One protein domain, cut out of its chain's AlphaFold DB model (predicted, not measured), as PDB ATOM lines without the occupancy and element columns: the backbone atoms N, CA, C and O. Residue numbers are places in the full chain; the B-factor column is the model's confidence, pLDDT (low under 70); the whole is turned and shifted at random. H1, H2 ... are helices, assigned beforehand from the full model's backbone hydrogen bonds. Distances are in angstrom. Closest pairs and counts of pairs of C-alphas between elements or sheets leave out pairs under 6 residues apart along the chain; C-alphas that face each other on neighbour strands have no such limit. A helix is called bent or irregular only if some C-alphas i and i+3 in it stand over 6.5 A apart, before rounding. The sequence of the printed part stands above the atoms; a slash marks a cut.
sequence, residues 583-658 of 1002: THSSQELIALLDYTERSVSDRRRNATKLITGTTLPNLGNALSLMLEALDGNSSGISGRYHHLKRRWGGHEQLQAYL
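Overview. This is residues 583 to 658 of the 1002 residues of an uncharacterized protein of Massilia yuzhufengensis (UniProt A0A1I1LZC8). The longest helix, H3, runs through the body with one side uncovered, and the four shorter helices make an arc round its other side, in the order H1, H2, H4, H5. At one end of the arc the helical hairpin of H1 and H2 packs crosswise on H3; H4 and H5 close the arc more loosely at the other end, and residues 596 to 601, the last part of the link from H1 to H2 with the first two residues of H2, stick out. The printed part has 76 residues, with five named helices in the order H1 to H5 and no named strand, and its class is all helix. The whole is compact, with a radius of gyration of the C-alphas of 11.3 A, and its C-alphas span 33 by 23 by 21 A along the three main axes.

Arrangement. H1, residues 586 to 593, comes first, and H2, residues 600 to 610, follows it. They touch, with the C-alphas of Leu 593 and Arg 603 the closest at 5.1 A. They form a helical hairpin, running opposite ways at a steep tilt of 43 degrees. H3, residues 616 to 630, touches H1 with 12 pairs of C-alphas within 8 A. The closest C-alphas of these two are those of Ser 586 and Leu 625, 5.0 A apart, and their lines are about perpendicular at 85 degrees. H3 touches H2 with residues 618 to 622 alone; the closest C-alphas are those of Leu 610 and Asn 618, 5.6 A apart, at a steep tilt of 55 degrees, opposite ways. The helix packing is mostly crossed: of these three pairs, 0 are at a shallow tilt. H4, residues 639 to 647, is close to H3 but not clearly touching, with the C-alphas of Ala 622 and Leu 644 the closest at 7.4 A. Their tilt of 37 degrees is only just steep, and they run opposite ways. H2 and H4 are near each other, with 8 pairs of C-alphas within 10 A. H5, residues 651 to 656, touches H4 only at the corner by their link, and only just, with 3 pairs of C-alphas within 8 A; those of Lys 645 and His 651 are the closest at 5.4 A. H3 and H5 are near each other, with 6 pairs of C-alphas within 10 A. H1 is apart from H4 and H5, and H2 is apart from H5. Every O i to N i+4 pair is within hydrogen-bond range in H1, H2, H3 and H5; in H4 it is 2 of 5, beside 5 of 6 O i to N i+3 pairs.

Along the chain. H1 begins at C-alpha 586, at (329.442, 182.043, 254.637), and its first and last C-alphas are 10.4 A apart. H2 has 11 residues and measures 15.2 A. H3, with 15 residues, measures 20.4 A, from C-alpha 616 at (343.249, 176.632, 249.093) to C-alpha 630 at (325.867, 186.573, 245.323). H4 measures 14.6 A and is irregular: C-alphas 640 and 643 are 7.7 A apart. H5 measures 8.7 A and ends at C-alpha 656, at (334.469, 178.252, 236.605).

Size, cuts and confidence. The two C-alphas farthest apart are those of Glu 597 and Ala 656, at 33.2 A. The first and last printed C-alphas, of Thr 583 and Leu 658, are 17.5 A apart. The printed part has no cut. The links from H2 to H3 and from H4 to H5 are tight, those from H1 to H2 and from H3 to H4 are short, and there is no long link. Residues 596 to 601, of which 600 and 601 belong to H2, stand free. The mean pLDDT of the printed part is 85.3; residues 635 to 640, of which 639 and 640 belong to H4, are under 70.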
ATOM      1  N   THR A 583     337.580 177.623 255.764       96.25
ATOM      2  CA  THR A 583     337.858 177.695 257.213       96.25
ATOM      3  C   THR A 583     336.800 178.474 257.977       96.25
ATOM      4  O   THR A 583     336.819 178.479 259.201       96.25
ATOM      5  N   HIS A 584     335.937 179.186 257.256       95.00
ATOM      6  CA  HIS A 584     334.894 180.035 257.810       95.00
ATOM      7  C   HIS A 584     333.595 179.768 257.056       95.00
ATOM      8  O   HIS A 584     333.603 179.572 255.837       95.00
ATOM      9  N   SER A 585     332.482 179.802 257.779       93.25
ATOM     10  CA  SER A 585     331.149 179.744 257.185       93.25
ATOM     11  C   SER A 585     330.847 181.004 256.365       93.25
ATOM     12  O   SER A 585     331.434 182.072 256.573       93.25
ATOM     13  N   SER A 586     329.894 180.902 255.438       89.19
ATOM     14  CA  SER A 586     329.442 182.043 254.637       89.19
ATOM     15  C   SER A 586     328.934 183.200 255.509       89.19
ATOM     16  O   SER A 586     329.291 184.355 255.275       89.19
ATOM     17  N   GLN A 587     328.183 182.893 256.568       90.19
ATOM     18  CA  GLN A 587     327.633 183.873 257.510       90.19
ATOM     19  C   GLN A 587     328.727 184.587 258.314       90.19
ATOM     20  O   GLN A 587     328.687 185.811 258.458       90.19
ATOM     21  N   GLU A 588     329.744 183.857 258.785       92.44
ATOM     22  CA  GLU A 588     330.906 184.458 259.448       92.44
ATOM     23  C   GLU A 588     331.659 185.395 258.504       92.44
ATOM     24  O   GLU A 588     332.046 186.495 258.898       92.44
ATOM     25  N   LEU A 589     331.839 184.998 257.243       90.38
ATOM     26  CA  LEU A 589     332.504 185.831 256.244       90.38
ATOM     27  C   LEU A 589     331.713 187.114 255.969       90.38
ATOM     28  O   LEU A 589     332.307 188.192 255.973       90.38
ATOM     29  N   ILE A 590     330.389 187.037 255.821       88.06
ATOM     30  CA  ILE A 590     329.526 188.221 255.673       88.06
ATOM     31  C   ILE A 590     329.645 189.126 256.911       88.06
ATOM     32  O   ILE A 590     329.857 190.334 256.779       88.06
ATOM     33  N   ALA A 591     329.617 188.569 258.124       88.81
ATOM     34  CA  ALA A 591     329.776 189.341 259.361       88.81
ATOM     35  C   ALA A 591     331.174 189.986 259.507       88.81
ATOM     36  O   ALA A 591     331.331 191.070 260.082       88.81
ATOM     37  N   LEU A 592     332.221 189.343 258.986       88.75
ATOM     38  CA  LEU A 592     333.597 189.842 259.048       88.75
ATOM     39  C   LEU A 592     333.917 190.872 257.960       88.75
ATOM     40  O   LEU A 592     334.820 191.696 258.163       88.75
ATOM     41  N   LEU A 593     333.213 190.821 256.826       85.38
ATOM     42  CA  LEU A 593     333.530 191.587 255.621       85.38
ATOM     43  C   LEU A 593     332.502 192.677 255.292       85.38
ATOM     44  O   LEU A 593     332.901 193.719 254.773       85.38
ATOM     45  N   ASP A 594     331.223 192.491 255.629       80.94
ATOM     46  CA  ASP A 594     330.128 193.379 255.208       80.94
ATOM     47  C   ASP A 594     329.360 194.076 256.335       80.94
ATOM     48  O   ASP A 594     328.621 195.024 256.054       80.94
ATOM     49  N   TYR A 595     329.586 193.709 257.597       82.38
ATOM     50  CA  TYR A 595     328.910 194.340 258.733       82.38
ATOM     51  C   TYR A 595     329.233 195.844 258.836       82.38
ATOM     52  O   TYR A 595     330.402 196.249 258.833       82.38
ATOM     53  N   THR A 596     328.193 196.683 258.901       75.38
ATOM     54  CA  THR A 596     328.277 198.153 258.772       75.38
ATOM     55  C   THR A 596     329.027 198.828 259.915       75.38
ATOM     56  O   THR A 596     329.627 199.879 259.705       75.38
ATOM     57  N   GLU A 597     329.054 198.204 261.091       83.12
ATOM     58  CA  GLU A 597     329.734 198.719 262.285       83.12
ATOM     59  C   GLU A 597     331.265 198.549 262.235       83.12
ATOM     60  O   GLU A 597     331.982 199.136 263.044       83.12
ATOM     61  N   ARG A 598     331.808 197.778 261.277       82.19
ATOM     62  CA  ARG A 598     333.262 197.588 261.139       82.19
ATOM     63  C   ARG A 598     333.914 198.698 260.315       82.19
ATOM     64  O   ARG A 598     333.465 199.054 259.218       82.19
ATOM     65  N   SER A 599     335.073 199.165 260.785       87.00
ATOM     66  CA  SER A 599     335.879 200.147 260.058       87.00
ATOM     67  C   SER A 599     336.291 199.628 258.670       87.00
ATOM     68  O   SER A 599     336.420 198.423 258.428       87.00
ATOM     69  N   VAL A 600     336.519 200.540 257.721       83.06
ATOM     70  CA  VAL A 600     337.017 200.187 256.376       83.06
ATOM     71  C   VAL A 600     338.375 199.472 256.460       83.06
ATOM     72  O   VAL A 600     338.639 198.554 255.684       83.06
ATOM     73  N   SER A 601     339.216 199.859 257.427       86.00
ATOM     74  CA  SER A 601     340.528 199.246 257.663       86.00
ATOM     75  C   SER A 601     340.402 197.789 258.121       86.00
ATOM     76  O   SER A 601     341.042 196.907 257.545       86.00
ATOM     77  N   ASP A 602     339.515 197.508 259.082       85.19
ATOM     78  CA  ASP A 602     339.293 196.148 259.587       85.19
ATOM     79  C   ASP A 602     338.728 195.229 258.508       85.19
ATOM     80  O   ASP A 602     339.210 194.109 258.337       85.19
ATOM     81  N   ARG A 603     337.762 195.721 257.723       83.12
ATOM     82  CA  ARG A 603     337.202 194.974 256.588       83.12
ATOM     83  C   ARG A 603     338.266 194.655 255.543       83.12
ATOM     84  O   ARG A 603     338.340 193.523 255.078       83.12
ATOM     85  N   ARG A 604     339.145 195.610 255.214       83.69
ATOM     86  CA  ARG A 604     340.260 195.380 254.282       83.69
ATOM     87  C   ARG A 604     341.270 194.375 254.834       83.69
ATOM     88  O   ARG A 604     341.703 193.500 254.091       83.69
ATOM     89  N   ARG A 605     341.632 194.466 256.118       86.25
ATOM     90  CA  ARG A 605     342.537 193.508 256.774       86.25
ATOM     91  C   ARG A 605     341.950 192.094 256.760       86.25
ATOM     92  O   ARG A 605     342.654 191.154 256.395       86.25
ATOM     93  N   ASN A 606     340.670 191.958 257.103       88.25
ATOM     94  CA  ASN A 606     339.953 190.684 257.076       88.25
ATOM     95  C   ASN A 606     339.867 190.125 255.658       88.25
ATOM     96  O   ASN A 606     340.205 188.964 255.454       88.25
ATOM     97  N   ALA A 607     339.512 190.949 254.668       85.94
ATOM     98  CA  ALA A 607     339.484 190.529 253.271       85.94
ATOM     99  C   ALA A 607     340.852 189.978 252.842       85.94
ATOM    100  O   ALA A 607     340.944 188.855 252.344       85.94
ATOM    101  N   THR A 608     341.928 190.723 253.132       85.38
ATOM    102  CA  THR A 608     343.288 190.314 252.772       85.38
ATOM    103  C   THR A 608     343.673 188.964 253.380       85.38
ATOM    104  O   THR A 608     344.234 188.102 252.704       85.38
ATOM    105  N   LYS A 609     343.353 188.775 254.664       88.56
ATOM    106  CA  LYS A 609     343.696 187.566 255.419       88.56
ATOM    107  C   LYS A 609     342.852 186.355 255.012       88.56
ATOM    108  O   LYS A 609     343.377 185.247 254.947       88.56
ATOM    109  N   LEU A 610     341.557 186.556 254.780       90.06
ATOM    110  CA  LEU A 610     340.580 185.468 254.708       90.06
ATOM    111  C   LEU A 610     340.257 185.035 253.281       90.06
ATOM    112  O   LEU A 610     340.057 183.842 253.072       90.06
ATOM    113  N   ILE A 611     340.251 185.955 252.309       88.00
ATOM    114  CA  ILE A 611     339.764 185.680 250.944       88.00
ATOM    115  C   ILE A 611     340.734 186.081 249.820       88.00
ATOM    116  O   ILE A 611     340.556 185.634 248.688       88.00
ATOM    117  N   THR A 612     341.784 186.876 250.087       82.88
ATOM    118  CA  THR A 612     342.755 187.270 249.034       82.88
ATOM    119  C   THR A 612     344.102 186.544 249.064       82.88
ATOM    120  O   THR A 612     344.969 186.837 248.230       82.88
ATOM    121  N   GLY A 613     344.330 185.639 250.018       83.56
ATOM    122  CA  GLY A 613     345.550 184.823 250.042       83.56
ATOM    123  C   GLY A 613     345.632 183.844 248.860       83.56
ATOM    124  O   GLY A 613     344.701 183.743 248.067       83.56
ATOM    125  N   THR A 614     346.769 183.161 248.691       86.62
ATOM    126  CA  THR A 614     346.974 182.142 247.631       86.62
ATOM    127  C   THR A 614     346.589 180.731 248.056       86.62
ATOM    128  O   THR A 614     346.716 179.806 247.258       86.62
ATOM    129  N   THR A 615     346.203 180.533 249.314       93.12
ATOM    130  CA  THR A 615     345.979 179.187 249.846       93.12
ATOM    131  C   THR A 615     344.617 178.646 249.424       93.12
ATOM    132  O   THR A 615     343.696 179.409 249.120       93.12
ATOM    133  N   LEU A 616     344.490 177.322 249.427       93.88
ATOM    134  CA  LEU A 616     343.249 176.632 249.093       93.88
ATOM    135  C   LEU A 616     342.082 177.029 250.036       93.88
ATOM    136  O   LEU A 616     341.021 177.379 249.514       93.88
ATOM    137  N   PRO A 617     342.291 177.188 251.364       96.25
ATOM    138  CA  PRO A 617     341.287 177.767 252.263       96.25
ATOM    139  C   PRO A 617     340.843 179.191 251.915       96.25
ATOM    140  O   PRO A 617     339.680 179.542 252.111       96.25
ATOM    141  N   ASN A 618     341.743 180.038 251.397       94.38
ATOM    142  CA  ASN A 618     341.368 181.401 251.007       94.38
ATOM    143  C   ASN A 618     340.419 181.405 249.810       94.38
ATOM    144  O   ASN A 618     339.453 182.171 249.800       94.38
ATOM    145  N   LEU A 619     340.687 180.553 248.818       94.88
ATOM    146  CA  LEU A 619     339.767 180.348 247.705       94.88
ATOM    147  C   LEU A 619     338.446 179.761 248.213       94.88
ATOM    148  O   LEU A 619     337.394 180.270 247.847       94.88
ATOM    149  N   GLY A 620     338.490 178.771 249.105       96.38
ATOM    150  CA  GLY A 620     337.306 178.173 249.724       96.38
ATOM    151  C   GLY A 620     336.387 179.185 250.391       96.38
ATOM    152  O   GLY A 620     335.192 179.232 250.102       96.38
ATOM    153  N   ASN A 621     336.962 180.057 251.218       95.06
ATOM    154  CA  ASN A 621     336.240 181.160 251.843       95.06
ATOM    155  C   ASN A 621     335.668 182.121 250.786       95.06
ATOM    156  O   ASN A 621     334.510 182.520 250.872       95.06
ATOM    157  N   ALA A 622     336.449 182.479 249.760       92.06
ATOM    158  CA  ALA A 622     335.981 183.368 248.696       92.06
ATOM    159  C   ALA A 622     334.793 182.773 247.919       92.06
ATOM    160  O   ALA A 622     333.824 183.478 247.649       92.06
ATOM    161  N   LEU A 623     334.851 181.481 247.591       93.81
ATOM    162  CA  LEU A 623     333.784 180.766 246.895       93.81
ATOM    163  C   LEU A 623     332.545 180.584 247.784       93.81
ATOM    164  O   LEU A 623     331.435 180.779 247.303       93.81
ATOM    165  N   SER A 624     332.725 180.290 249.075       93.75
ATOM    166  CA  SER A 624     331.623 180.175 250.046       93.75
ATOM    167  C   SER A 624     330.889 181.504 250.221       93.75
ATOM    168  O   SER A 624     329.663 181.549 250.211       93.75
ATOM    169  N   LEU A 625     331.641 182.606 250.302       90.19
ATOM    170  CA  LEU A 625     331.075 183.951 250.316       90.19
ATOM    171  C   LEU A 625     330.322 184.259 249.017       90.19
ATOM    172  O   LEU A 625     329.252 184.851 249.068       90.19
ATOM    173  N   MET A 626     330.858 183.870 247.858       88.69
ATOM    174  CA  MET A 626     330.177 184.073 246.577       88.69
ATOM    175  C   MET A 626     328.874 183.283 246.461       88.69
ATOM    176  O   MET A 626     327.924 183.799 245.884       88.69
ATOM    177  N   LEU A 627     328.833 182.050 246.971       88.94
ATOM    178  CA  LEU A 627     327.620 181.235 246.961       88.94
ATOM    179  C   LEU A 627     326.501 181.903 247.766       88.94
ATOM    180  O   LEU A 627     325.409 182.051 247.243       88.94
ATOM    181  N   GLU A 628     326.795 182.368 248.980       87.38
ATOM    182  CA  GLU A 628     325.782 182.948 249.873       87.38
ATOM    183  C   GLU A 628     325.428 184.401 249.540       87.38
ATOM    184  O   GLU A 628     324.268 184.787 249.549       87.38
ATOM    185  N   ALA A 629     326.432 185.244 249.286       81.88
ATOM    186  CA  ALA A 629     326.213 186.682 249.156       81.88
ATOM    187  C   ALA A 629     325.795 187.099 247.741       81.88
ATOM    188  O   ALA A 629     325.347 188.229 247.550       81.88
ATOM    189  N   LEU A 630     326.028 186.244 246.741       77.94
ATOM    190  CA  LEU A 630     325.867 186.573 245.323       77.94
ATOM    191  C   LEU A 630     325.202 185.448 244.520       77.94
ATOM    192  O   LEU A 630     325.338 185.446 243.296       77.94
ATOM    193  N   ASP A 631     324.555 184.489 245.187       80.12
ATOM    194  CA  ASP A 631     323.891 183.336 244.564       80.12
ATOM    195  C   ASP A 631     324.817 182.601 243.576       80.12
ATOM    196  O   ASP A 631     324.477 182.302 242.436       80.12
ATOM    197  N   GLY A 632     326.092 182.445 243.950       79.38
ATOM    198  CA  GLY A 632     327.103 181.801 243.109       79.38
ATOM    199  C   GLY A 632     327.473 182.564 241.829       79.38
ATOM    200  O   GLY A 632     328.248 182.048 241.015       79.38
ATOM    201  N   ASN A 633     326.979 183.791 241.637       76.94
ATOM    202  CA  ASN A 633     327.192 184.582 240.436       76.94
ATOM    203  C   ASN A 633     328.269 185.662 240.630       76.94
ATOM    204  O   ASN A 633     328.159 186.615 241.404       76.94
ATOM    205  N   SER A 634     329.328 185.586 239.827       73.00
ATOM    206  CA  SER A 634     330.434 186.539 239.891       73.00
ATOM    207  C   SER A 634     330.139 187.887 239.200       73.00
ATOM    208  O   SER A 634     330.966 188.807 239.275       73.00
ATOM    209  N   SER A 635     328.985 188.064 238.536       68.38
ATOM    210  CA  SER A 635     328.596 189.335 237.899       68.38
ATOM    211  C   SER A 635     328.210 190.397 238.926       68.38
ATOM    212  O   SER A 635     328.489 191.574 238.701       68.38
ATOM    213  N   GLY A 636     327.681 189.980 240.083       63.94
ATOM    214  CA  GLY A 636     327.388 190.850 241.228       63.94
ATOM    215  C   GLY A 636     328.634 191.374 241.954       63.94
ATOM    216  O   GLY A 636     328.551 192.343 242.706       63.94
ATOM    217  N   ILE A 637     329.820 190.806 241.680       63.75
ATOM    218  CA  ILE A 637     331.096 191.260 242.254       63.75
ATOM    219  C   ILE A 637     331.487 192.620 241.652       63.75
ATOM    220  O   ILE A 637     332.259 192.714 240.690       63.75
ATOM    221  N   SER A 638     330.964 193.691 242.233       62.56
ATOM    222  CA  SER A 638     331.347 195.077 241.975       62.56
ATOM    223  C   SER A 638     331.740 195.758 243.291       62.56
ATOM    224  O   SER A 638     331.421 195.281 244.380       62.56
ATOM    225  N   GLY A 639     332.537 196.826 243.219       69.38
ATOM    226  CA  GLY A 639     333.001 197.540 244.412       69.38
ATOM    227  C   GLY A 639     333.894 196.695 245.334       69.38
ATOM    228  O   GLY A 639     335.069 196.456 245.032       69.38
ATOM    229  N   ARG A 640     333.348 196.271 246.482       61.47
ATOM    230  CA  ARG A 640     334.097 195.715 247.628       61.47
ATOM    231  C   ARG A 640     334.825 194.406 247.313       61.47
ATOM    232  O   ARG A 640     335.929 194.210 247.806       61.47
ATOM    233  N   TYR A 641     334.282 193.581 246.419       70.44
ATOM    234  CA  TYR A 641     334.814 192.250 246.088       70.44
ATOM    235  C   TYR A 641     335.664 192.197 244.811       70.44
ATOM    236  O   TYR A 641     336.126 191.132 244.404       70.44
ATOM    237  N   HIS A 642     335.923 193.338 244.158       76.31
ATOM    238  CA  HIS A 642     336.615 193.365 242.860       76.31
ATOM    239  C   HIS A 642     338.034 192.754 242.896       76.31
ATOM    240  O   HIS A 642     338.561 192.325 241.869       76.31
ATOM    241  N   HIS A 643     338.671 192.725 244.068       78.38
ATOM    242  CA  HIS A 643     340.001 192.158 244.258       78.38
ATOM    243  C   HIS A 643     340.007 190.627 244.099       78.38
ATOM    244  O   HIS A 643     341.014 190.082 243.652       78.38
ATOM    245  N   LEU A 644     338.881 189.948 244.363       80.12
ATOM    246  CA  LEU A 644     338.727 188.505 244.135       80.12
ATOM    247  C   LEU A 644     338.843 188.173 242.649       80.12
ATOM    248  O   LEU A 644     339.582 187.265 242.277       80.12
ATOM    249  N   LYS A 645     338.203 188.981 241.792       81.88
ATOM    250  CA  LYS A 645     338.316 188.855 240.331       81.88
ATOM    251  C   LYS A 645     339.764 188.978 239.875       81.88
ATOM    252  O   LYS A 645     340.224 188.144 239.110       81.88
ATOM    253  N   ARG A 646     340.499 189.992 240.346       81.81
ATOM    254  CA  ARG A 646     341.917 190.152 239.969       81.81
ATOM    255  C   ARG A 646     342.777 188.995 240.464       81.81
ATOM    256  O   ARG A 646     343.697 188.589 239.766       81.81
ATOM    257  N   ARG A 647     342.505 188.497 241.671       86.81
ATOM    258  CA  ARG A 647     343.329 187.474 242.313       86.81
ATOM    259  C   ARG A 647     343.192 186.110 241.651       86.81
ATOM    260  O   ARG A 647     344.196 185.436 241.460       86.81
ATOM    261  N   TRP A 648     341.974 185.738 241.281       86.12
ATOM    262  CA  TRP A 648     341.641 184.387 240.829       86.12
ATOM    263  C   TRP A 648     341.426 184.289 239.313       86.12
ATOM    264  O   TRP A 648     340.633 183.482 238.841       86.12
ATOM    265  N   GLY A 649     342.154 185.105 238.543       84.50
ATOM    266  CA  GLY A 649     342.250 184.968 237.085       84.50
ATOM    267  C   GLY A 649     341.150 185.656 236.274       84.50
ATOM    268  O   GLY A 649     341.142 185.525 235.058       84.50
ATOM    269  N   GLY A 650     340.261 186.417 236.912       88.56
ATOM    270  CA  GLY A 650     339.182 187.154 236.259       88.56
ATOM    271  C   GLY A 650     337.789 186.656 236.638       88.56
ATOM    272  O   GLY A 650     337.608 185.809 237.507       88.56
ATOM    273  N   HIS A 651     336.776 187.237 235.995       86.75
ATOM    274  CA  HIS A 651     335.369 186.897 236.228       86.75
ATOM    275  C   HIS A 651     335.038 185.463 235.784       86.75
ATOM    276  O   HIS A 651     334.417 184.728 236.548       86.75
ATOM    277  N   GLU A 652     335.492 185.063 234.592       88.81
ATOM    278  CA  GLU A 652     335.166 183.758 234.000       88.81
ATOM    279  C   GLU A 652     335.848 182.604 234.754       88.81
ATOM    280  O   GLU A 652     335.215 181.599 235.062       88.81
ATOM    281  N   GLN A 653     337.116 182.779 235.129       92.38
ATOM    282  CA  GLN A 653     337.925 181.801 235.861       92.38
ATOM    283  C   GLN A 653     337.396 181.590 237.279       92.38
ATOM    284  O   GLN A 653     337.297 180.455 237.740       92.38
ATOM    285  N   LEU A 654     337.025 182.679 237.956       91.38
ATOM    286  CA  LEU A 654     336.454 182.608 239.295       91.38
ATOM    287  C   LEU A 654     335.093 181.893 239.287       91.38
ATOM    288  O   LEU A 654     334.829 181.071 240.156       91.38
ATOM    289  N   GLN A 655     334.253 182.154 238.280       90.69
ATOM    290  CA  GLN A 655     332.970 181.461 238.111       90.69
ATOM    291  C   GLN A 655     333.148 179.970 237.791       90.69
ATOM    292  O   GLN A 655     332.393 179.138 238.291       90.69
ATOM    293  N   ALA A 656     334.171 179.625 237.006       94.56
ATOM    294  CA  ALA A 656     334.469 178.252 236.605       94.56
ATOM    295  C   ALA A 656     334.863 177.322 237.769       94.56
ATOM    296  O   ALA A 656     334.852 176.105 237.606       94.56
ATOM    297  N   TYR A 657     335.201 177.863 238.945       95.88
ATOM    298  CA  TYR A 657     335.387 177.048 240.149       95.88
ATOM    299  C   TYR A 657     334.071 176.483 240.694       95.88
ATOM    300  O   TYR A 657     334.094 175.455 241.367       95.88
ATOM    301  N   LEU A 658     332.940 177.144 240.432       93.31
ATOM    302  CA  LEU A 658     331.618 176.758 240.937       93.31
ATOM    303  C   LEU A 658     330.765 176.062 239.880       93.31
ATOM    304  O   LEU A 658     330.035 175.127 240.214       93.31
TER     305      LEU A 658